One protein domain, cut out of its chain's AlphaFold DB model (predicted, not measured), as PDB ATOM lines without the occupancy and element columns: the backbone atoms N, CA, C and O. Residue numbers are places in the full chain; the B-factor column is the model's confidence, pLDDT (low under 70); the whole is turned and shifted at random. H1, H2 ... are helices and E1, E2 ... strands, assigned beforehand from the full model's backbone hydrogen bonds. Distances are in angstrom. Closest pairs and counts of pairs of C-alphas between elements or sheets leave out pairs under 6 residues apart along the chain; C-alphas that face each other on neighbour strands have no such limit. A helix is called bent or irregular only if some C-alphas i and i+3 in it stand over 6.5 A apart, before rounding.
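Overview. This is residues 2 to 153 and 369 to 384 of the 767 residues of the protein "DUF4135 domain-containing protein" of Stackebrandtia nassauensis (strain DSM 44728 / CIP 108903 / NRRL B-16338 / NBRC 102104 / LLR-40K-21) (UniProt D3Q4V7). Two long helices, H3 and H5, run side by side along the longest axis, and the shorter H4 runs against both to complete a bundle of three. H1 and H2 pair side by side, with H1 packed across H3, and a small, strongly twisted sheet at the other end of the long axis from the end of H5 is grazed by H2 and H4. The 168 printed residues include five named helices and four named strands, in the order H1 E1 E2 H2 H3 H4 H5 E3 E4; the class is mixed, helices and strands, and the sheet, order E2 E1 E3 E4, is mixed too. The whole is compact, with a radius of gyration of the C-alphas of 16.5 A and spans of 52 by 36 by 30 A.

Arrangement. Residues 5 to 6 pair antiparallel with residues 381 to 382 of E4, residues 378 to 383. H1, residues 18 to 28, touches H2, residues 55 to 67, at a shallow tilt of 28 degrees, opposite ways; the closest C-alphas, of Ser 28 and Gly 55, are 3.9 A apart. E1, residues 39 to 43, and E2, residues 46 to 51, form an antiparallel hairpin, with N 41 and O 48 at 3.0 A. H3, residues 69 to 91, is the hub, touching four helices. It is about perpendicular to H1, at 87 degrees, with C-alphas of Thr 19 and Asp 79 closest at 6.2 A, and it touches H2 only at the corner, where C-alphas of Leu 66 and Val 75 are closest at 6.6 A. H3, H4, residues 106 to 122, and H5, residues 128 to 153, are an up and down bundle, each helix running against the one before. C-alphas of Phe 71 and Cys 120 are the closest of H3 and H4, 5.4 A; those of Leu 116 and Cys 132 are the closest of H4 and H5, 6.2 A. H3 and H5 run the same way at a shallow tilt of 13 degrees, closest at C-alphas 73 and 129, 5.3 A. E3, residues 370 to 375, is parallel to E1, with N 40 and O 372 at 2.9 A, and forms a hairpin with E4, with N 373 and O 380 at 2.8 A. H2 and H4 only graze the sheet, with residues 57 to 62 and 114 to 122. Every O i to N i+4 pair is within hydrogen-bond range in H1, H2 and H5; in H3 17 of 19 are, in H4 11 of 13.

Along the chain. H1 begins at C-alpha 18, (2.401, -23.304, -11.117). H3 is 34.1 A long, H4 22.0 A and H5 37.0 A, the last ending at C-alpha 153, (9.957, -14.973, -46.238). H3 and H4 are irregular: C-alphas 70 and 73 are 7.3 A apart, and C-alphas 108 and 111 are 7.6 A apart. H4 has a kink of 29 degrees near residue 113. E4 ends at C-alpha 383, (28.818, -8.570, -9.436).

Size, cuts and confidence. The two C-alphas farthest apart, of Thr 152 and Asp 376, are 54.1 A apart. Residues 154 to 368 are not printed, and C-alphas 153 and 369 are 37.4 A apart across the cut. Of the links printed whole, H3 to H4, with 14 residues, is long. The mean pLDDT of the printed part is 91.1; residues 2 to 3 and 9 to 13 are under 70.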
ATOM      1  N   ASP A   2      29.396   0.147  -4.847       49.62
ATOM      2  CA  ASP A   2      29.792  -1.254  -4.929       49.62
ATOM      3  C   ASP A   2      28.680  -2.188  -4.457       49.62
ATOM      4  O   ASP A   2      27.933  -1.859  -3.536       49.62
ATOM      5  N   ASN A   3      28.708  -3.389  -5.040       65.31
ATOM      6  CA  ASN A   3      28.217  -4.651  -4.489       65.31
ATOM      7  C   ASN A   3      26.724  -4.947  -4.660       65.31
ATOM      8  O   ASN A   3      25.966  -4.956  -3.691       65.31
ATOM      9  N   LEU A   4      26.329  -5.364  -5.871       78.50
ATOM     10  CA  LEU A   4      25.314  -6.416  -5.933       78.50
ATOM     11  C   LEU A   4      25.877  -7.616  -5.159       78.50
ATOM     12  O   LEU A   4      26.881  -8.194  -5.572       78.50
ATOM     13  N   SER A   5      25.262  -7.908  -4.020       85.81
ATOM     14  CA  SER A   5      25.524  -9.067  -3.172       85.81
ATOM     15  C   SER A   5      24.175  -9.516  -2.639       85.81
ATOM     16  O   SER A   5      23.615  -8.884  -1.743       85.81
ATOM     17  N   TRP A   6      23.619 -10.558  -3.242       90.38
ATOM     18  CA  TRP A   6      22.281 -11.035  -2.926       90.38
ATOM     19  C   TRP A   6      22.318 -12.502  -2.507       90.38
ATOM     20  O   TRP A   6      23.031 -13.320  -3.089       90.38
ATOM     21  N   ARG A   7      21.529 -12.833  -1.484       86.19
ATOM     22  CA  ARG A   7      21.325 -14.202  -1.009       86.19
ATOM     23  C   ARG A   7      19.838 -14.460  -0.816       86.19
ATOM     24  O   ARG A   7      19.127 -13.551  -0.378       86.19
ATOM     25  N   PRO A   8      19.372 -15.692  -1.057       74.44
ATOM     26  CA  PRO A   8      18.008 -16.064  -0.717       74.44
ATOM     27  C   PRO A   8      17.793 -15.933   0.799       74.44
ATOM     28  O   PRO A   8      18.482 -16.572   1.595       74.44
ATOM     29  N   ALA A   9      16.834 -15.100   1.211       69.12
ATOM     30  CA  ALA A   9      16.444 -14.956   2.610       69.12
ATOM     31  C   ALA A   9      15.218 -15.840   2.916       69.12
ATOM     32  O   ALA A   9      14.245 -15.802   2.164       69.12
ATOM     33  N   PRO A  10      15.191 -16.590   4.033       57.09
ATOM     34  CA  PRO A  10      14.073 -17.478   4.381       57.09
ATOM     35  C   PRO A  10      12.791 -16.760   4.885       57.09
ATOM     36  O   PRO A  10      11.972 -17.377   5.563       57.09
ATOM     37  N   GLY A  11      12.593 -15.464   4.603       53.09
ATOM     38  CA  GLY A  11      11.525 -14.633   5.187       53.09
ATOM     39  C   GLY A  11      10.492 -14.103   4.182       53.09
ATOM     40  O   GLY A  11      10.860 -13.607   3.128       53.09
ATOM     41  N   SER A  12       9.203 -14.190   4.555       52.91
ATOM     42  CA  SER A  12       7.990 -13.819   3.786       52.91
ATOM     43  C   SER A  12       7.939 -14.368   2.352       52.91
ATOM     44  O   SER A  12       7.992 -13.620   1.378       52.91
ATOM     45  N   ALA A  13       7.819 -15.691   2.239       62.06
ATOM     46  CA  ALA A  13       7.616 -16.373   0.968       62.06
ATOM     47  C   ALA A  13       6.149 -16.266   0.522       62.06
ATOM     48  O   ALA A  13       5.248 -16.750   1.214       62.06
ATOM     49  N   ASN A  14       5.910 -15.667  -0.644       71.81
ATOM     50  CA  ASN A  14       4.659 -15.886  -1.361       71.81
ATOM     51  C   ASN A  14       4.618 -17.344  -1.847       71.81
ATOM     52  O   ASN A  14       5.655 -17.881  -2.241       71.81
ATOM     53  N   PRO A  15       3.453 -18.013  -1.835       79.69
ATOM     54  CA  PRO A  15       3.342 -19.334  -2.439       79.69
ATOM     55  C   PRO A  15       3.666 -19.244  -3.935       79.69
ATOM     56  O   PRO A  15       3.095 -18.418  -4.649       79.69
ATOM     57  N   LEU A  16       4.573 -20.103  -4.402       84.56
ATOM     58  CA  LEU A  16       4.948 -20.162  -5.811       84.56
ATOM     59  C   LEU A  16       3.747 -20.559  -6.678       84.56
ATOM     60  O   LEU A  16       3.033 -21.522  -6.379       84.56
ATOM     61  N   GLY A  17       3.564 -19.842  -7.787       86.44
ATOM     62  CA  GLY A  17       2.628 -20.217  -8.845       86.44
ATOM     63  C   GLY A  17       3.047 -21.502  -9.570       86.44
ATOM     64  O   GLY A  17       4.155 -22.014  -9.393       86.44
ATOM     65  N   ALA A  18       2.161 -22.043 -10.408       90.25
ATOM     66  CA  ALA A  18       2.401 -23.304 -11.117       90.25
ATOM     67  C   ALA A  18       3.662 -23.259 -12.002       90.25
ATOM     68  O   ALA A  18       4.500 -24.152 -11.912       90.25
ATOM     69  N   THR A  19       3.836 -22.199 -12.794       89.94
ATOM     70  CA  THR A  19       4.989 -22.031 -13.692       89.94
ATOM     71  C   THR A  19       6.303 -21.929 -12.928       89.94
ATOM     72  O   THR A  19       7.273 -22.599 -13.273       89.94
ATOM     73  N   ALA A  20       6.338 -21.137 -11.852       92.50
ATOM     74  CA  ALA A  20       7.527 -21.009 -11.014       92.50
ATOM     75  C   ALA A  20       7.925 -22.359 -10.394       92.50
ATOM     76  O   ALA A  20       9.099 -22.721 -10.432       92.50
ATOM     77  N   ASN A  21       6.954 -23.149  -9.913       94.38
ATOM     78  CA  ASN A  21       7.217 -24.507  -9.424       94.38
ATOM     79  C   ASN A  21       7.779 -25.424 -10.521       94.38
ATOM     80  O   ASN A  21       8.739 -26.145 -10.268       94.38
ATOM     81  N   GLN A  22       7.244 -25.367 -11.746       93.81
ATOM     82  CA  GLN A  22       7.767 -26.153 -12.873       93.81
ATOM     83  C   GLN A  22       9.201 -25.764 -13.245       93.81
ATOM     84  O   GLN A  22       9.997 -26.623 -13.612       93.81
ATOM     85  N   VAL A  23       9.549 -24.477 -13.167       94.50
ATOM     86  CA  VAL A  23      10.920 -24.006 -13.418       94.50
ATOM     87  C   VAL A  23      11.873 -24.505 -12.330       94.50
ATOM     88  O   VAL A  23      12.943 -25.012 -12.657       94.50
ATOM     89  N   VAL A  24      11.474 -24.430 -11.058       95.50
ATOM     90  CA  VAL A  24      12.243 -24.971  -9.924       95.50
ATOM     91  C   VAL A  24      12.467 -26.479 -10.075       95.50
ATOM     92  O   VAL A  24      13.597 -26.948  -9.960       95.50
ATOM     93  N   GLU A  25      11.411 -27.232 -10.389       96.31
ATOM     94  CA  GLU A  25      11.490 -28.676 -10.631       96.31
ATOM     95  C   GLU A  25      12.369 -29.001 -11.848       96.31
ATOM     96  O   GLU A  25      13.163 -29.940 -11.818       96.31
ATOM     97  N   ALA A  26      12.293 -28.215 -12.923       95.06
ATOM     98  CA  ALA A  26      13.167 -28.399 -14.077       95.06
ATOM     99  C   ALA A  26      14.649 -28.224 -13.699       95.06
ATOM    100  O   ALA A  26      15.468 -29.059 -14.091       95.06
ATOM    101  N   VAL A  27      14.982 -27.212 -12.889       95.94
ATOM    102  CA  VAL A  27      16.349 -26.987 -12.382       95.94
ATOM    103  C   VAL A  27      16.810 -28.127 -11.477       95.94
ATOM    104  O   VAL A  27      17.958 -28.563 -11.602       95.94
ATOM    105  N   SER A  28      15.935 -28.696 -10.637       96.62
ATOM    106  CA  SER A  28      16.314 -29.850  -9.805       96.62
ATOM    107  C   SER A  28      16.712 -31.075 -10.640       96.62
ATOM    108  O   SER A  28      17.601 -31.830 -10.245       96.62
ATOM    109  N   HIS A  29      16.160 -31.200 -11.850       95.25
ATOM    110  CA  HIS A  29      16.496 -32.233 -12.836       95.25
ATOM    111  C   HIS A  29      17.557 -31.799 -13.868       95.25
ATOM    112  O   HIS A  29      17.779 -32.503 -14.853       95.25
ATOM    113  N   GLY A  30      18.218 -30.652 -13.672       92.81
ATOM    114  CA  GLY A  30      19.306 -30.176 -14.536       92.81
ATOM    115  C   GLY A  30      18.870 -29.519 -15.851       92.81
ATOM    116  O   GLY A  30      19.695 -29.354 -16.746       92.81
ATOM    117  N   ARG A  31      17.598 -29.128 -15.984       93.44
ATOM    118  CA  ARG A  31      17.077 -28.327 -17.107       93.44
ATOM    119  C   ARG A  31      16.904 -26.863 -16.695       93.44
ATOM    120  O   ARG A  31      16.852 -26.559 -15.512       93.44
ATOM    121  N   ARG A  32      16.796 -25.940 -17.659       92.88
ATOM    122  CA  ARG A  32      16.546 -24.492 -17.433       92.88
ATOM    123  C   ARG A  32      17.581 -23.744 -16.581       92.88
ATOM    124  O   ARG A  32      17.374 -22.579 -16.256       92.88
ATOM    125  N   GLY A  33      18.716 -24.361 -16.256       92.06
ATOM    126  CA  GLY A  33      19.787 -23.705 -15.506       92.06
ATOM    127  C   GLY A  33      20.395 -22.500 -16.231       92.06
ATOM    128  O   GLY A  33      20.943 -21.626 -15.570       92.06
ATOM    129  N   GLY A  34      20.295 -22.440 -17.566       91.06
ATOM    130  CA  GLY A  34      20.753 -21.307 -18.377       91.06
ATOM    131  C   GLY A  34      19.794 -20.114 -18.419       91.06
ATOM    132  O   GLY A  34      20.129 -19.112 -19.038       91.06
ATOM    133  N   LEU A  35      18.628 -20.188 -17.763       93.94
ATOM    134  CA  LEU A  35      17.742 -19.028 -17.573       93.94
ATOM    135  C   LEU A  35      18.241 -18.060 -16.492       93.94
ATOM    136  O   LEU A  35      17.652 -17.000 -16.299       93.94
ATOM    137  N   PHE A  36      19.289 -18.435 -15.761       93.81
ATOM    138  CA  PHE A  36      19.763 -17.728 -14.580       93.81
ATOM    139  C   PHE A  36      21.277 -17.513 -14.649       93.81
ATOM    140  O   PHE A  36      21.966 -18.273 -15.339       93.81
ATOM    141  N   PRO A  37      21.813 -16.536 -13.888       93.00
ATOM    142  CA  PRO A  37      23.251 -16.344 -13.773       93.00
ATOM    143  C   PRO A  37      23.971 -17.666 -13.456       93.00
ATOM    144  O   PRO A  37      23.486 -18.446 -12.629       93.00
ATOM    145  N   PRO A  38      25.117 -17.954 -14.090       92.62
ATOM    146  CA  PRO A  38      25.833 -19.198 -13.845       92.62
ATOM    147  C   PRO A  38      26.562 -19.167 -12.495       92.62
ATOM    148  O   PRO A  38      26.821 -18.106 -11.921       92.62
ATOM    149  N   VAL A  39      26.953 -20.347 -12.005       93.38
ATOM    150  CA  VAL A  39      27.888 -20.466 -10.882       93.38
ATOM    151  C   VAL A  39      29.303 -20.325 -11.417       93.38
ATOM    152  O   VAL A  39      29.707 -21.057 -12.326       93.38
ATOM    153  N   ALA A  40      30.064 -19.411 -10.831       92.88
ATOM    154  CA  ALA A  40      31.421 -19.114 -11.245       92.88
ATOM    155  C   ALA A  40      32.387 -19.095 -10.058       92.88
ATOM    156  O   ALA A  40      31.997 -18.955  -8.896       92.88
ATOM    157  N   ALA A  41      33.667 -19.256 -10.373       90.38
ATOM    158  CA  ALA A  41      34.757 -19.184  -9.415       90.38
ATOM    159  C   ALA A  41      35.797 -18.168  -9.878       90.38
ATOM    160  O   ALA A  41      36.041 -17.991 -11.072       90.38
ATOM    161  N   GLU A  42      36.427 -17.518  -8.909       90.00
ATOM    162  CA  GLU A  42      37.587 -16.679  -9.160       90.00
ATOM    163  C   GLU A  42      38.810 -17.552  -9.453       90.00
ATOM    164  O   GLU A  42      39.144 -18.448  -8.677       90.00
ATOM    165  N   VAL A  43      39.492 -17.269 -10.561       87.00
ATOM    166  CA  VAL A  43      40.710 -17.969 -10.977       87.00
ATOM    167  C   VAL A  43      41.736 -16.925 -11.414       87.00
ATOM    168  O   VAL A  43      41.587 -16.279 -12.450       87.00
ATOM    169  N   GLY A  44      42.768 -16.712 -10.590       85.44
ATOM    170  CA  GLY A  44      43.721 -15.617 -10.792       85.44
ATOM    171  C   GLY A  44      43.008 -14.258 -10.822       85.44
ATOM    172  O   GLY A  44      42.222 -13.937  -9.931       85.44
ATOM    173  N   THR A  45      43.244 -13.470 -11.869       85.12
ATOM    174  CA  THR A  45      42.586 -12.173 -12.111       85.12
ATOM    175  C   THR A  45      41.256 -12.275 -12.867       85.12
ATOM    176  O   THR A  45      40.672 -11.241 -13.177       85.12
ATOM    177  N   HIS A  46      40.751 -13.486 -13.124       89.12
ATOM    178  CA  HIS A  46      39.556 -13.743 -13.934       89.12
ATOM    179  C   HIS A  46      38.439 -14.411 -13.120       89.12
ATOM    180  O   HIS A  46      38.655 -14.886 -11.999       89.12
ATOM    181  N   VAL A  47      37.244 -14.475 -13.706       89.69
ATOM    182  CA  VAL A  47      36.135 -15.319 -13.236       89.69
ATOM    183  C   VAL A  47      35.814 -16.361 -14.298       89.69
ATOM    184  O   VAL A  47      35.732 -16.046 -15.477       89.69
ATOM    185  N   SER A  48      35.650 -17.621 -13.905       90.06
ATOM    186  CA  SER A  48      35.355 -18.713 -14.834       90.06
ATOM    187  C   SER A  48      34.050 -19.396 -14.462       90.06
ATOM    188  O   SER A  48      33.817 -19.712 -13.290       90.06
ATOM    189  N   GLN A  49      33.198 -19.638 -15.461       90.19
ATOM    190  CA  GLN A  49      31.985 -20.422 -15.281       90.19
ATOM    191  C   GLN A  49      32.348 -21.856 -14.879       90.19
ATOM    192  O   GLN A  49      33.010 -22.578 -15.619       90.19
ATOM    193  N   VAL A  50      31.846 -22.285 -13.723       90.44
ATOM    194  CA  VAL A  50      32.025 -23.647 -13.208       90.44
ATOM    195  C   VAL A  50      30.880 -24.541 -13.671       90.44
ATOM    196  O   VAL A  50      31.107 -25.661 -14.124       90.44
ATOM    197  N   ARG A  51      29.636 -24.064 -13.537       93.25
ATOM    198  CA  ARG A  51      28.424 -24.824 -13.878       93.25
ATOM    199  C   ARG A  51      27.200 -23.915 -13.998       93.25
ATOM    200  O   ARG A  51      27.162 -22.835 -13.415       93.25
ATOM    201  N   ARG A  52      26.171 -24.387 -14.702       93.50
ATOM    202  CA  ARG A  52      24.813 -23.821 -14.620       93.50
ATOM    203  C   ARG A  52      24.126 -24.281 -13.325       93.50
ATOM    204  O   ARG A  52      24.591 -25.231 -12.678       93.50
ATOM    205  N   LEU A  53      23.036 -23.611 -12.942       94.38
ATOM    206  CA  LEU A  53      22.218 -24.055 -11.812       94.38
ATOM    207  C   LEU A  53      21.604 -25.429 -12.109       94.38
ATOM    208  O   LEU A  53      21.043 -25.639 -13.184       94.38
ATOM    209  N   SER A  54      21.743 -26.371 -11.179       95.69
ATOM    210  CA  SER A  54      21.211 -27.732 -11.308       95.69
ATOM    211  C   SER A  54      21.136 -28.450  -9.956       95.69
ATOM    212  O   SER A  54      21.956 -28.219  -9.067       95.69
ATOM    213  N   GLY A  55      20.180 -29.370  -9.819       95.69
ATOM    214  CA  GLY A  55      20.020 -30.197  -8.621       95.69
ATOM    215  C   GLY A  55      19.180 -29.547  -7.518       95.69
ATOM    216  O   GLY A  55      18.845 -28.365  -7.559       95.69
ATOM    217  N   GLU A  56      18.828 -30.345  -6.508       94.50
ATOM    218  CA  GLU A  56      17.894 -29.968  -5.429       94.50
ATOM    219  C   GLU A  56      18.345 -28.751  -4.604       94.50
ATOM    220  O   GLU A  56      17.529 -27.927  -4.183       94.50
ATOM    221  N   ALA A  57      19.655 -28.607  -4.380       91.75
ATOM    222  CA  ALA A  57      20.200 -27.497  -3.600       91.75
ATOM    223  C   ALA A  57      19.971 -26.149  -4.305       91.75
ATOM    224  O   ALA A  57      19.439 -25.215  -3.705       91.75
ATOM    225  N   ASP A  58      20.305 -26.069  -5.592       93.62
ATOM    226  CA  ASP A  58      20.101 -24.863  -6.394       93.62
ATOM    227  C   ASP A  58      18.612 -24.586  -6.627       93.62
ATOM    228  O   ASP A  58      18.182 -23.435  -6.575       93.62
ATOM    229  N   ALA A  59      17.807 -25.636  -6.824       93.88
ATOM    230  CA  ALA A  59      16.357 -25.515  -6.935       93.88
ATOM    231  C   ALA A  59      15.745 -24.896  -5.666       93.88
ATOM    232  O   ALA A  59      14.864 -24.044  -5.757       93.88
ATOM    233  N   THR A  60      16.261 -25.242  -4.483       91.81
ATOM    234  CA  THR A  60      15.832 -24.641  -3.210       91.81
ATOM    235  C   THR A  60      16.186 -23.151  -3.130       91.81
ATOM    236  O   THR A  60      15.350 -22.339  -2.726       91.81
ATOM    237  N   VAL A  61      17.399 -22.769  -3.553       90.75
ATOM    238  CA  VAL A  61      17.834 -21.358  -3.650       90.75
ATOM    239  C   VAL A  61      16.913 -20.587  -4.597       90.75
ATOM    240  O   VAL A  61      16.431 -19.508  -4.251       90.75
ATOM    241  N   LEU A  62      16.625 -21.157  -5.768       93.12
ATOM    242  CA  LEU A  62      15.755 -20.549  -6.767       93.12
ATOM    243  C   LEU A  62      14.310 -20.417  -6.268       93.12
ATOM    244  O   LEU A  62      13.698 -19.369  -6.448       93.12
ATOM    245  N   ALA A  63      13.772 -21.436  -5.598       93.19
ATOM    246  CA  ALA A  63      12.434 -21.391  -5.014       93.19
ATOM    247  C   ALA A  63      12.303 -20.256  -3.989       93.19
ATOM    248  O   ALA A  63      11.309 -19.526  -3.993       93.19
ATOM    249  N   ALA A  64      13.321 -20.069  -3.145       90.44
ATOM    250  CA  ALA A  64      13.370 -18.958  -2.201       90.44
ATOM    251  C   ALA A  64      13.441 -17.598  -2.918       90.44
ATOM    252  O   ALA A  64      12.739 -16.673  -2.514       90.44
ATOM    253  N   ALA A  65      14.223 -17.492  -4.002       91.88
ATOM    254  CA  ALA A  65      14.292 -16.291  -4.837       91.88
ATOM    255  C   ALA A  65      12.915 -15.927  -5.409       91.88
ATOM    256  O   ALA A  65      12.389 -14.854  -5.132       91.88
ATOM    257  N   LEU A  66      12.293 -16.860  -6.136       93.19
ATOM    258  CA  LEU A  66      11.020 -16.657  -6.836       93.19
ATOM    259  C   LEU A  66       9.833 -16.422  -5.890       93.19
ATOM    260  O   LEU A  66       8.810 -15.889  -6.308       93.19
ATOM    261  N   SER A  67       9.959 -16.806  -4.617       91.19
ATOM    262  CA  SER A  67       8.938 -16.545  -3.596       91.19
ATOM    263  C   SER A  67       9.041 -15.143  -2.986       91.19
ATOM    264  O   SER A  67       8.109 -14.706  -2.304       91.19
ATOM    265  N   ALA A  68      10.167 -14.448  -3.173       90.31
ATOM    266  CA  ALA A  68      10.394 -13.133  -2.594       90.31
ATOM    267  C   ALA A  68       9.636 -12.038  -3.374       90.31
ATOM    268  O   ALA A  68       9.572 -12.097  -4.603       90.31
ATOM    269  N   PRO A  69       9.107 -10.994  -2.704       89.75
ATOM    270  CA  PRO A  69       8.342  -9.934  -3.368       89.75
ATOM    271  C   PRO A  69       9.067  -9.248  -4.537       89.75
ATOM    272  O   PRO A  69       8.438  -8.981  -5.557       89.75
ATOM    273  N   ALA A  70      10.381  -9.023  -4.427       91.56
ATOM    274  CA  ALA A  70      11.193  -8.396  -5.479       91.56
ATOM    275  C   ALA A  70      11.258  -9.218  -6.786       91.56
ATOM    276  O   ALA A  70      11.535  -8.675  -7.851       91.56
ATOM    277  N   PHE A  71      10.970 -10.523  -6.724       94.50
ATOM    278  CA  PHE A  71      10.965 -11.428  -7.877       94.50
ATOM    279  C   PHE A  71       9.567 -11.660  -8.463       94.50
ATOM    280  O   PHE A  71       9.446 -12.383  -9.452       94.50
ATOM    281  N   ALA A  72       8.511 -11.040  -7.919       94.00
ATOM    282  CA  ALA A  72       7.172 -11.130  -8.507       94.00
ATOM    283  C   ALA A  72       7.144 -10.740 -10.006       94.00
ATOM    284  O   ALA A  72       6.579 -11.509 -10.786       94.00
ATOM    285  N   PRO A  73       7.838  -9.671 -10.461       96.12
ATOM    286  CA  PRO A  73       7.889  -9.335 -11.887       96.12
ATOM    287  C   PRO A  73       8.572 -10.408 -12.753       96.12
ATOM    288  O   PRO A  73       8.180 -10.625 -13.900       96.12
ATOM    289  N   LEU A  74       9.571 -11.120 -12.213       96.62
ATOM    290  CA  LEU A  74      10.220 -12.239 -12.906       96.62
ATOM    291  C   LEU A  74       9.266 -13.433 -13.054       96.62
ATOM    292  O   LEU A  74       9.232 -14.068 -14.108       96.62
ATOM    293  N   VAL A  75       8.480 -13.736 -12.018       96.00
ATOM    294  CA  VAL A  75       7.458 -14.794 -12.071       96.00
ATOM    295  C   VAL A  75       6.395 -14.464 -13.122       96.00
ATOM    296  O   VAL A  75       6.060 -15.323 -13.938       96.00
ATOM    297  N   ASP A  76       5.942 -13.210 -13.183       96.44
ATOM    298  CA  ASP A  76       4.996 -12.753 -14.206       96.44
ATOM    299  C   ASP A  76       5.582 -12.854 -15.627       96.44
ATOM    300  O   ASP A  76       4.881 -13.237 -16.571       96.44
ATOM    301  N   ALA A  77       6.879 -12.569 -15.790       97.50
ATOM    302  CA  ALA A  77       7.589 -12.742 -17.057       97.50
ATOM    303  C   ALA A  77       7.680 -14.221 -17.479       97.50
ATOM    304  O   ALA A  77       7.445 -14.539 -18.649       97.50
ATOM    305  N   LEU A  78       7.947 -15.139 -16.541       97.12
ATOM    306  CA  LEU A  78       7.932 -16.587 -16.793       97.12
ATOM    307  C   LEU A  78       6.541 -17.070 -17.229       97.12
ATOM    308  O   LEU A  78       6.422 -17.840 -18.186       97.12
ATOM    309  N   ASP A  79       5.479 -16.583 -16.583       96.50
ATOM    310  CA  ASP A  79       4.092 -16.874 -16.965       96.50
ATOM    311  C   ASP A  79       3.760 -16.339 -18.365       96.50
ATOM    312  O   ASP A  79       3.110 -17.017 -19.170       96.50
ATOM    313  N   ALA A  80       4.191 -15.115 -18.681       97.62
ATOM    314  CA  ALA A  80       3.997 -14.516 -19.996       97.62
ATOM    315  C   ALA A  80       4.696 -15.325 -21.097       97.62
ATOM    316  O   ALA A  80       4.049 -15.670 -22.092       97.62
ATOM    317  N   ALA A  81       5.965 -15.685 -20.891       97.31
ATOM    318  CA  ALA A  81       6.749 -16.478 -21.830       97.31
ATOM    319  C   ALA A  81       6.196 -17.899 -21.998       97.31
ATOM    320  O   ALA A  81       6.096 -18.374 -23.126       97.31
ATOM    321  N   THR A  82       5.745 -18.549 -20.920       96.25
ATOM    322  CA  THR A  82       5.116 -19.884 -20.984       96.25
ATOM    323  C   THR A  82       3.860 -19.859 -21.847       96.25
ATOM    324  O   THR A  82       3.738 -20.621 -22.806       96.25
ATOM    325  N   ARG A  83       2.949 -18.913 -21.581       96.94
ATOM    326  CA  ARG A  83       1.730 -18.757 -22.388       96.94
ATOM    327  C   ARG A  83       2.051 -18.402 -23.839       96.94
ATOM    328  O   ARG A  83       1.289 -18.758 -24.735       96.94
ATOM    329  N   TRP A  84       3.115 -17.636 -24.079       98.06
ATOM    330  CA  TRP A  84       3.569 -17.325 -25.432       98.06
ATOM    331  C   TRP A  84       4.079 -18.578 -26.150       98.06
ATOM    332  O   TRP A  84       3.595 -18.849 -27.244       98.06
ATOM    333  N   CYS A  85       4.940 -19.378 -25.513       97.56
ATOM    334  CA  CYS A  85       5.487 -20.629 -26.052       97.56
ATOM    335  C   CYS A  85       4.376 -21.579 -26.518       97.56
ATOM    336  O   CYS A  85       4.381 -22.028 -27.661       97.56
ATOM    337  N   GLU A  86       3.359 -21.806 -25.680       95.56
ATOM    338  CA  GLU A  86       2.214 -22.663 -26.020       95.56
ATOM    339  C   GLU A  86       1.464 -22.170 -27.268       95.56
ATOM    340  O   GLU A  86       1.161 -22.946 -28.178       95.56
ATOM    341  N   ARG A  87       1.174 -20.863 -27.338       97.19
ATOM    342  CA  ARG A  87       0.455 -20.269 -28.476       97.19
ATOM    343  C   ARG A  87       1.304 -20.255 -29.745       97.19
ATOM    344  O   ARG A  87       0.797 -20.590 -30.815       97.19
ATOM    345  N   ALA A  88       2.561 -19.838 -29.639       97.25
ATOM    346  CA  ALA A  88       3.478 -19.694 -30.761       97.25
ATOM    347  C   ALA A  88       3.877 -21.061 -31.335       97.25
ATOM    348  O   ALA A  88       3.838 -21.233 -32.554       97.25
ATOM    349  N   GLY A  89       4.158 -22.045 -30.476       95.69
ATOM    350  CA  GLY A  89       4.428 -23.429 -30.865       95.69
ATOM    351  C   GLY A  89       3.259 -24.053 -31.618       95.69
ATOM    352  O   GLY A  89       3.447 -24.597 -32.702       95.69
ATOM    353  N   ALA A  90       2.028 -23.898 -31.117       94.94
ATOM    354  CA  ALA A  90       0.842 -24.410 -31.806       94.94
ATOM    355  C   ALA A  90       0.587 -23.715 -33.157       94.94
ATOM    356  O   ALA A  90       0.178 -24.363 -34.119       94.94
ATOM    357  N   ARG A  91       0.820 -22.398 -33.238       96.31
ATOM    358  CA  ARG A  91       0.552 -21.592 -34.440       96.31
ATOM    359  C   ARG A  91       1.537 -21.847 -35.582       96.31
ATOM    360  O   ARG A  91       1.131 -21.699 -36.728       96.31
ATOM    361  N   ASN A  92       2.789 -22.189 -35.277       96.25
ATOM    362  CA  ASN A  92       3.878 -22.270 -36.262       96.25
ATOM    363  C   ASN A  92       4.483 -23.686 -36.390       96.25
ATOM    364  O   ASN A  92       5.584 -23.840 -36.917       96.25
ATOM    365  N   ALA A  93       3.783 -24.723 -35.910       94.62
ATOM    366  CA  ALA A  93       4.259 -26.117 -35.860       94.62
ATOM    367  C   ALA A  93       4.619 -26.731 -37.232       94.62
ATOM    368  O   ALA A  93       5.272 -27.781 -37.317       94.62
ATOM    369  N   ASP A  94       4.149 -26.108 -38.312       92.31
ATOM    370  CA  ASP A  94       4.442 -26.448 -39.698       92.31
ATOM    371  C   ASP A  94       5.809 -25.928 -40.163       92.31
ATOM    372  O   ASP A  94       6.405 -26.511 -41.072       92.31
ATOM    373  N   VAL A  95       6.338 -24.868 -39.546       94.44
ATOM    374  CA  VAL A  95       7.615 -24.237 -39.919       94.44
ATOM    375  C   VAL A  95       8.720 -24.514 -38.906       94.44
ATOM    376  O   VAL A  95       9.845 -24.809 -39.306       94.44
ATOM    377  N   ILE A  96       8.402 -24.477 -37.616       96.88
ATOM    378  CA  ILE A  96       9.346 -24.668 -36.512       96.88
ATOM    379  C   ILE A  96       8.848 -25.781 -35.592       96.88
ATOM    380  O   ILE A  96       7.643 -25.951 -35.402       96.88
ATOM    381  N   ASP A  97       9.768 -26.578 -35.058       96.56
ATOM    382  CA  ASP A  97       9.427 -27.594 -34.074       96.56
ATOM    383  C   ASP A  97       8.909 -26.917 -32.787       96.56
ATOM    384  O   ASP A  97       9.594 -26.042 -32.247       96.56
ATOM    385  N   PRO A  98       7.712 -27.273 -32.281       95.31
ATOM    386  CA  PRO A  98       7.175 -26.681 -31.059       95.31
ATOM    387  C   PRO A  98       8.099 -26.802 -29.842       95.31
ATOM    388  O   PRO A  98       8.036 -25.941 -28.969       95.31
ATOM    389  N   GLU A  99       8.966 -27.822 -29.776       94.00
ATOM    390  CA  GLU A  99       9.921 -27.978 -28.668       94.00
ATOM    391  C   GLU A  99      10.993 -26.877 -28.647       94.00
ATOM    392  O   GLU A  99      11.508 -26.538 -27.581       94.00
ATOM    393  N   VAL A 100      11.277 -26.255 -29.797       96.44
ATOM    394  CA  VAL A 100      12.206 -25.117 -29.905       96.44
ATOM    395  C   VAL A 100      11.631 -23.867 -29.242       96.44
ATOM    396  O   VAL A 100      12.372 -23.073 -28.658       96.44
ATOM    397  N   LEU A 101      10.307 -23.694 -29.305       96.62
ATOM    398  CA  LEU A 101       9.576 -22.588 -28.686       96.62
ATOM    399  C   LEU A 101       9.144 -22.979 -27.271       96.62
ATOM    400  O   LEU A 101       7.958 -23.100 -26.974       96.62
ATOM    401  N   SER A 102      10.129 -23.199 -26.403       94.06
ATOM    402  CA  SER A 102       9.945 -23.653 -25.025       94.06
ATOM    403  C   SER A 102      10.885 -22.917 -24.074       94.06
ATOM    404  O   SER A 102      11.998 -22.560 -24.449       94.06
ATOM    405  N   LEU A 103      10.489 -22.774 -22.806       92.44
ATOM    406  CA  LEU A 103      11.387 -22.294 -21.745       92.44
ATOM    407  C   LEU A 103      12.551 -23.254 -21.447       92.44
ATOM    408  O   LEU A 103      13.495 -22.865 -20.767       92.44
ATOM    409  N   ASP A 104      12.498 -24.494 -21.938       91.81
ATOM    410  CA  ASP A 104      13.646 -25.409 -21.894       91.81
ATOM    411  C   ASP A 104      14.761 -24.982 -22.865       91.81
ATOM    412  O   ASP A 104      15.915 -25.360 -22.662       91.81
ATOM    413  N   ASN A 105      14.442 -24.166 -23.876       94.81
ATOM    414  CA  ASN A 105      15.414 -23.575 -24.784       94.81
ATOM    415  C   ASN A 105      16.072 -22.349 -24.131       94.81
ATOM    416  O   ASN A 105      15.704 -21.194 -24.370       94.81
ATOM    417  N   ASP A 106      17.068 -22.607 -23.286       90.44
ATOM    418  CA  ASP A 106      17.846 -21.548 -22.648       90.44
ATOM    419  C   ASP A 106      18.733 -20.762 -23.630       90.44
ATOM    420  O   ASP A 106      19.081 -19.622 -23.340       90.44
ATOM    421  N   GLY A 107      18.996 -21.286 -24.830       92.50
ATOM    422  CA  GLY A 107      19.621 -20.526 -25.916       92.50
ATOM    423  C   GLY A 107      18.734 -19.400 -26.460       92.50
ATOM    424  O   GLY A 107      19.253 -18.407 -26.956       92.50
ATOM    425  N   LEU A 108      17.407 -19.518 -26.357       94.69
ATOM    426  CA  LEU A 108      16.461 -18.489 -26.805       94.69
ATOM    427  C   LEU A 108      16.088 -17.507 -25.688       94.69
ATOM    428  O   LEU A 108      15.912 -16.317 -25.934       94.69
ATOM    429  N   PHE A 109      15.946 -18.005 -24.461       94.12
ATOM    430  CA  PHE A 109      15.402 -17.238 -23.337       94.12
ATOM    431  C   PHE A 109      16.437 -16.875 -22.261       94.12
ATOM    432  O   PHE A 109      16.171 -16.021 -21.414       94.12
ATOM    433  N   GLY A 110      17.621 -17.488 -22.277       92.06
ATOM    434  CA  GLY A 110      18.598 -17.392 -21.193       92.06
ATOM    435  C   GLY A 110      19.083 -15.977 -20.914       92.06
ATOM    436  O   GLY A 110      19.084 -15.544 -19.763       92.06
ATOM    437  N   ALA A 111      19.428 -15.229 -21.962       88.44
ATOM    438  CA  ALA A 111      19.958 -13.876 -21.820       88.44
ATOM    439  C   ALA A 111      18.935 -12.912 -21.192       88.44
ATOM    440  O   ALA A 111      19.256 -12.230 -20.217       88.44
ATOM    441  N   VAL A 112      17.685 -12.905 -21.684       91.25
ATOM    442  CA  VAL A 112      16.630 -12.032 -21.139       91.25
ATOM    443  C   VAL A 112      16.282 -12.404 -19.697       91.25
ATOM    444  O   VAL A 112      16.191 -11.520 -18.851       91.25
ATOM    445  N   PHE A 113      16.160 -13.691 -19.354       94.25
ATOM    446  CA  PHE A 113      15.848 -14.074 -17.973       94.25
ATOM    447  C   PHE A 113      17.025 -13.889 -17.012       94.25
ATOM    448  O   PHE A 113      16.793 -13.564 -15.850       94.25
ATOM    449  N   THR A 114      18.267 -13.999 -17.486       92.00
ATOM    450  CA  THR A 114      19.454 -13.673 -16.684       92.00
ATOM    451  C   THR A 114      19.480 -12.185 -16.332       92.00
ATOM    452  O   THR A 114      19.734 -11.838 -15.176       92.00
ATOM    453  N   GLU A 115      19.152 -11.305 -17.284       91.00
ATOM    454  CA  GLU A 115      18.994  -9.864 -17.047       91.00
ATOM    455  C   GLU A 115      17.883  -9.596 -16.021       91.00
ATOM    456  O   GLU A 115      18.139  -8.977 -14.985       91.00
ATOM    457  N   LEU A 116      16.678 -10.131 -16.260       94.25
ATOM    458  CA  LEU A 116      15.517  -9.953 -15.379       94.25
ATOM    459  C   LEU A 116      15.782 -10.467 -13.957       94.25
ATOM    460  O   LEU A 116      15.487  -9.782 -12.978       94.25
ATOM    461  N   PHE A 117      16.388 -11.648 -13.826       95.19
ATOM    462  CA  PHE A 117      16.782 -12.201 -12.531       95.19
ATOM    463  C   PHE A 117      17.745 -11.264 -11.806       95.19
ATOM    464  O   PHE A 117      17.598 -11.016 -10.609       95.19
ATOM    465  N   THR A 118      18.720 -10.723 -12.532       92.62
ATOM    466  CA  THR A 118      19.756  -9.868 -11.963       92.62
ATOM    467  C   THR A 118      19.184  -8.537 -11.466       92.62
ATOM    468  O   THR A 118      19.517  -8.116 -10.355       92.62
ATOM    469  N   VAL A 119      18.297  -7.888 -12.227       93.19
ATOM    470  CA  VAL A 119      17.664  -6.630 -11.787       93.19
ATOM    471  C   VAL A 119      16.696  -6.848 -10.620       93.19
ATOM    472  O   VAL A 119      16.677  -6.030  -9.700       93.19
ATOM    473  N   CYS A 120      15.971  -7.974 -10.591       94.94
ATOM    474  CA  CYS A 120      15.145  -8.370  -9.445       94.94
ATOM    475  C   CYS A 120      15.983  -8.638  -8.190       94.94
ATOM    476  O   CYS A 120      15.607  -8.225  -7.098       94.94
ATOM    477  N   ALA A 121      17.138  -9.296  -8.331       93.56
ATOM    478  CA  ALA A 121      18.054  -9.537  -7.218       93.56
ATOM    479  C   ALA A 121      18.681  -8.236  -6.686       93.56
ATOM    480  O   ALA A 121      18.936  -8.116  -5.486       93.56
ATOM    481  N   ALA A 122      18.945  -7.270  -7.571       92.00
ATOM    482  CA  ALA A 122      19.471  -5.964  -7.198       92.00
ATOM    483  C   ALA A 122      18.430  -5.100  -6.469       92.00
ATOM    484  O   ALA A 122      18.792  -4.412  -5.509       92.00
ATOM    485  N   ASP A 123      17.176  -5.134  -6.934       92.44
ATOM    486  CA  ASP A 123      16.026  -4.387  -6.401       92.44
ATOM    487  C   ASP A 123      16.332  -2.890  -6.186       92.44
ATOM    488  O   ASP A 123      16.091  -2.304  -5.129       92.44
ATOM    489  N   ARG A 124      16.981  -2.268  -7.183       92.19
ATOM    490  CA  ARG A 124      17.403  -0.852  -7.133       92.19
ATOM    491  C   ARG A 124      16.616   0.069  -8.052       92.19
ATOM    492  O   ARG A 124      16.630   1.280  -7.835       92.19
ATOM    493  N   LEU A 125      15.973  -0.481  -9.079       90.38
ATOM    494  CA  LEU A 125      15.239   0.307 -10.062       90.38
ATOM    495  C   LEU A 125      13.951   0.881  -9.441       90.38
ATOM    496  O   LEU A 125      13.196   0.125  -8.831       90.38
ATOM    497  N   PRO A 126      13.653   2.185  -9.619       87.88
ATOM    498  CA  PRO A 126      12.449   2.806  -9.057       87.88
ATOM    499  C   PRO A 126      11.128   2.190  -9.539       87.88
ATOM    500  O   PRO A 126      10.146   2.215  -8.803       87.88
ATOM    501  N   ASP A 127      11.106   1.653 -10.763       91.06
ATOM    502  CA  ASP A 127       9.949   0.988 -11.372       91.06
ATOM    503  C   ASP A 127      10.360  -0.380 -11.949       91.06
ATOM    504  O   ASP A 127      10.304  -0.636 -13.155       91.06
ATOM    505  N   LEU A 128      10.866  -1.246 -11.063       94.06
ATOM    506  CA  LEU A 128      11.335  -2.596 -11.395       94.06
ATOM    507  C   LEU A 128      10.265  -3.427 -12.124       94.06
ATOM    508  O   LEU A 128      10.580  -4.155 -13.066       94.06
ATOM    509  N   ASP A 129       9.007  -3.309 -11.703       95.44
ATOM    510  CA  ASP A 129       7.892  -4.051 -12.286       95.44
ATOM    511  C   ASP A 129       7.618  -3.632 -13.738       95.44
ATOM    512  O   ASP A 129       7.567  -4.489 -14.625       95.44
ATOM    513  N   ALA A 130       7.506  -2.326 -14.018       95.38
ATOM    514  CA  ALA A 130       7.308  -1.867 -15.389       95.38
ATOM    515  C   ALA A 130       8.515  -2.186 -16.279       95.38
ATOM    516  O   ALA A 130       8.321  -2.547 -17.442       95.38
ATOM    517  N   PHE A 131       9.738  -2.104 -15.740       94.25
ATOM    518  CA  PHE A 131      10.948  -2.505 -16.460       94.25
ATOM    519  C   PHE A 131      10.861  -3.971 -16.902       94.25
ATOM    520  O   PHE A 131      10.924  -4.250 -18.099       94.25
ATOM    521  N   CYS A 132      10.634  -4.901 -15.968       95.81
ATOM    522  CA  CYS A 132      10.584  -6.330 -16.284       95.81
ATOM    523  C   CYS A 132       9.453  -6.666 -17.262       95.81
ATOM    524  O   CYS A 132       9.670  -7.404 -18.226       95.81
ATOM    525  N   ARG A 133       8.259  -6.086 -17.055       96.06
ATOM    526  CA  ARG A 133       7.104  -6.284 -17.944       96.06
ATOM    527  C   ARG A 133       7.369  -5.781 -19.359       96.06
ATOM    528  O   ARG A 133       6.987  -6.460 -20.308       96.06
ATOM    529  N   ARG A 134       8.021  -4.624 -19.505       94.69
ATOM    530  CA  ARG A 134       8.406  -4.079 -20.812       94.69
ATOM    531  C   ARG A 134       9.437  -4.978 -21.493       94.69
ATOM    532  O   ARG A 134       9.173  -5.442 -22.594       94.69
ATOM    533  N   ARG A 135      10.538  -5.319 -20.810       93.12
ATOM    534  CA  ARG A 135      11.626  -6.137 -21.379       93.12
ATOM    535  C   ARG A 135      11.145  -7.485 -21.910       93.12
ATOM    536  O   ARG A 135      11.487  -7.857 -23.030       93.12
ATOM    537  N   ILE A 136      10.316  -8.209 -21.151       95.69
ATOM    538  CA  ILE A 136       9.775  -9.482 -21.647       95.69
ATOM    539  C   ILE A 136       8.771  -9.275 -22.788       95.69
ATOM    540  O   ILE A 136       8.760 -10.057 -23.733       95.69
ATOM    541  N   ALA A 137       7.939  -8.230 -22.740       96.06
ATOM    542  CA  ALA A 137       6.980  -7.948 -23.806       96.06
ATOM    543  C   ALA A 137       7.675  -7.589 -25.127       96.06
ATOM    544  O   ALA A 137       7.268  -8.091 -26.177       96.06
ATOM    545  N   ASP A 138       8.732  -6.781 -25.072       93.19
ATOM    546  CA  ASP A 138       9.533  -6.398 -26.235       93.19
ATOM    547  C   ASP A 138      10.199  -7.629 -26.862       93.19
ATOM    548  O   ASP A 138      10.074  -7.853 -28.069       93.19
ATOM    549  N   TRP A 139      10.790  -8.500 -26.036       94.19
ATOM    550  CA  TRP A 139      11.388  -9.753 -26.500       94.19
ATOM    551  C   TRP A 139      10.374 -10.674 -27.190       94.19
ATOM    552  O   TRP A 139      10.599 -11.137 -28.309       94.19
ATOM    553  N   LEU A 140       9.217 -10.914 -26.565       96.62
ATOM    554  CA  LEU A 140       8.175 -11.764 -27.149       96.62
ATOM    555  C   LEU A 140       7.583 -11.149 -28.429       96.62
ATOM    556  O   LEU A 140       7.279 -11.876 -29.373       96.62
ATOM    557  N   THR A 141       7.473  -9.819 -28.494       95.56
ATOM    558  CA  THR A 141       7.036  -9.102 -29.701       95.56
ATOM    559  C   THR A 141       8.048  -9.265 -30.832       95.56
ATOM    560  O   THR A 141       7.662  -9.526 -31.972       95.56
ATOM    561  N   HIS A 142       9.345  -9.168 -30.531       93.50
ATOM    562  CA  HIS A 142      10.400  -9.430 -31.504       93.50
ATOM    563  C   HIS A 142      10.319 -10.860 -32.057       93.50
ATOM    564  O   HIS A 142      10.372 -11.046 -33.275       93.50
ATOM    565  N   LEU A 143      10.107 -11.859 -31.194       96.19
ATOM    566  CA  LEU A 143       9.923 -13.245 -31.627       96.19
ATOM    567  C   LEU A 143       8.649 -13.437 -32.464       96.19
ATOM    568  O   LEU A 143       8.691 -14.153 -33.461       96.19
ATOM    569  N   ASP A 144       7.536 -12.779 -32.128       97.25
ATOM    570  CA  ASP A 144       6.318 -12.809 -32.951       97.25
ATOM    571  C   ASP A 144       6.560 -12.228 -34.354       97.25
ATOM    572  O   ASP A 144       6.105 -12.800 -35.353       97.25
ATOM    573  N   VAL A 145       7.306 -11.121 -34.451       95.06
ATOM    574  CA  VAL A 145       7.709 -10.530 -35.736       95.06
ATOM    575  C   VAL A 145       8.607 -11.494 -36.509       95.06
ATOM    576  O   VAL A 145       8.350 -11.743 -37.687       95.06
ATOM    577  N   PHE A 146       9.614 -12.082 -35.858       96.19
ATOM    578  CA  PHE A 146      10.493 -13.075 -36.475       96.19
ATOM    579  C   PHE A 146       9.712 -14.283 -37.001       96.19
ATOM    580  O   PHE A 146       9.874 -14.646 -38.162       96.19
ATOM    581  N   LEU A 147       8.818 -14.873 -36.200       97.50
ATOM    582  CA  LEU A 147       8.005 -16.020 -36.612       97.50
ATOM    583  C   LEU A 147       7.092 -15.672 -37.792       97.50
ATOM    584  O   LEU A 147       6.942 -16.476 -38.711       97.50
ATOM    585  N   ALA A 148       6.533 -14.459 -37.824       96.38
ATOM    586  CA  ALA A 148       5.797 -13.989 -38.991       96.38
ATOM    587  C   ALA A 148       6.696 -13.937 -40.240       96.38
ATOM    588  O   ALA A 148       6.284 -14.424 -41.292       96.38
ATOM    589  N   ARG A 149       7.932 -13.421 -40.125       95.69
ATOM    590  CA  ARG A 149       8.902 -13.401 -41.237       95.69
ATOM    591  C   ARG A 149       9.356 -14.802 -41.640       95.69
ATOM    592  O   ARG A 149       9.504 -15.063 -42.828       95.69
ATOM    593  N   LEU A 150       9.505 -15.725 -40.697       95.69
ATOM    594  CA  LEU A 150       9.804 -17.128 -40.974       95.69
ATOM    595  C   LEU A 150       8.663 -17.780 -41.788       95.69
ATOM    596  O   LEU A 150       8.884 -18.484 -42.772       95.69
ATOM    597  N   CYS A 151       7.411 -17.487 -41.456       94.12
ATOM    598  CA  CYS A 151       6.274 -17.996 -42.219       94.12
ATOM    599  C   CYS A 151       6.141 -17.362 -43.614       94.12
ATOM    600  O   CYS A 151       5.691 -18.037 -44.536       94.12
ATOM    601  N   THR A 152       6.507 -16.088 -43.797       94.44
ATOM    602  CA  THR A 152       6.308 -15.391 -45.083       94.44
ATOM    603  C   THR A 152       7.525 -15.408 -46.002       94.44
ATOM    604  O   THR A 152       7.380 -15.628 -47.197       94.44
ATOM    605  N   GLU A 153       8.714 -15.132 -45.469       95.25
ATOM    606  CA  GLU A 153       9.957 -14.973 -46.238       95.25
ATOM    607  C   GLU A 153      10.700 -16.301 -46.325       95.25
ATOM    608  O   GLU A 153      11.064 -16.740 -47.414       95.25
ATOM    609  N   PRO A 369      28.734  -8.668 -15.768       74.94
ATOM    610  CA  PRO A 369      29.625  -9.488 -14.961       74.94
ATOM    611  C   PRO A 369      28.945  -9.941 -13.661       74.94
ATOM    612  O   PRO A 369      29.403  -9.610 -12.572       74.94
ATOM    613  N   VAL A 370      27.826 -10.668 -13.740       86.88
ATOM    614  CA  VAL A 370      27.116 -11.193 -12.558       86.88
ATOM    615  C   VAL A 370      27.132 -12.717 -12.552       86.88
ATOM    616  O   VAL A 370      26.881 -13.361 -13.565       86.88
ATOM    617  N   CYS A 371      27.431 -13.303 -11.395       91.62
ATOM    618  CA  CYS A 371      27.497 -14.751 -11.223       91.62
ATOM    619  C   CYS A 371      27.117 -15.165  -9.802       91.62
ATOM    620  O   CYS A 371      27.188 -14.366  -8.865       91.62
ATOM    621  N   PHE A 372      26.743 -16.428  -9.626       93.50
ATOM    622  CA  PHE A 372      26.686 -17.028  -8.301       93.50
ATOM    623  C   PHE A 372      28.073 -17.489  -7.868       93.50
ATOM    624  O   PHE A 372      28.739 -18.252  -8.566       93.50
ATOM    625  N   ARG A 373      28.468 -17.094  -6.664       92.25
ATOM    626  CA  ARG A 373      29.632 -17.608  -5.959       92.25
ATOM    627  C   ARG A 373      29.184 -18.650  -4.938       92.25
ATOM    628  O   ARG A 373      28.276 -18.404  -4.145       92.25
ATOM    629  N   GLN A 374      29.843 -19.806  -4.937       91.31
ATOM    630  CA  GLN A 374      29.649 -20.811  -3.893       91.31
ATOM    631  C   GLN A 374      30.330 -20.351  -2.596       91.31
ATOM    632  O   GLN A 374      31.528 -20.069  -2.590       91.31
ATOM    633  N   THR A 375      29.574 -20.299  -1.500       88.62
ATOM    634  CA  THR A 375      30.072 -20.017  -0.143       88.62
ATOM    635  C   THR A 375      29.712 -21.160   0.810       88.62
ATOM    636  O   THR A 375      28.910 -22.032   0.457       88.62
ATOM    637  N   ASP A 376      30.264 -21.140   2.026       85.62
ATOM    638  CA  ASP A 376      29.928 -22.102   3.091       85.62
ATOM    639  C   ASP A 376      28.442 -22.041   3.495       85.62
ATOM    640  O   ASP A 376      27.869 -23.026   3.954       85.62
ATOM    641  N   GLU A 377      27.803 -20.887   3.292       82.00
ATOM    642  CA  GLU A 377      26.398 -20.623   3.623       82.00
ATOM    643  C   GLU A 377      25.454 -20.815   2.416       82.00
ATOM    644  O   GLU A 377      24.253 -20.567   2.525       82.00
ATOM    645  N   GLY A 378      25.974 -21.264   1.265       86.88
ATOM    646  CA  GLY A 378      25.213 -21.490   0.032       86.88
ATOM    647  C   GLY A 378      25.624 -20.572  -1.122       86.88
ATOM    648  O   GLY A 378      26.739 -20.046  -1.152       86.88
ATOM    649  N   LEU A 379      24.731 -20.411  -2.103       92.19
ATOM    650  CA  LEU A 379      24.966 -19.555  -3.266       92.19
ATOM    651  C   LEU A 379      24.717 -18.081  -2.935       92.19
ATOM    652  O   LEU A 379      23.683 -17.715  -2.376       92.19
ATOM    653  N   GLU A 380      25.656 -17.236  -3.345       92.19
ATOM    654  CA  GLU A 380      25.572 -15.783  -3.244       92.19
ATOM    655  C   GLU A 380      25.729 -15.172  -4.635       92.19
ATOM    656  O   GLU A 380      26.731 -15.412  -5.305       92.19
ATOM    657  N   LEU A 381      24.749 -14.390  -5.076       92.44
ATOM    658  CA  LEU A 381      24.829 -13.673  -6.343       92.44
ATOM    659  C   LEU A 381      25.681 -12.417  -6.159       92.44
ATOM    660  O   LEU A 381      25.357 -11.573  -5.322       92.44
ATOM    661  N   VAL A 382      26.738 -12.280  -6.957       91.25
ATOM    662  CA  VAL A 382      27.682 -11.161  -6.882       91.25
ATOM    663  C   VAL A 382      27.941 -10.543  -8.250       91.25
ATOM    664  O   VAL A 382      27.962 -11.238  -9.267       91.25
ATOM    665  N   ARG A 383      28.206  -9.233  -8.274       88.12
ATOM    666  CA  ARG A 383      28.818  -8.570  -9.436       88.12
ATOM    667  C   ARG A 383      30.342  -8.683  -9.358       88.12
ATOM    668  O   ARG A 383      30.955  -8.160  -8.431       88.12
ATOM    669  N   SER A 384      30.946  -9.324 -10.350       83.62
ATOM    670  CA  SER A 384      32.387  -9.340 -10.589       83.62
ATOM    671  C   SER A 384      32.840  -8.053 -11.288       83.62
ATOM    672  O   SER A 384      32.115  -7.466 -12.084       83.62
TER     673      SER A 384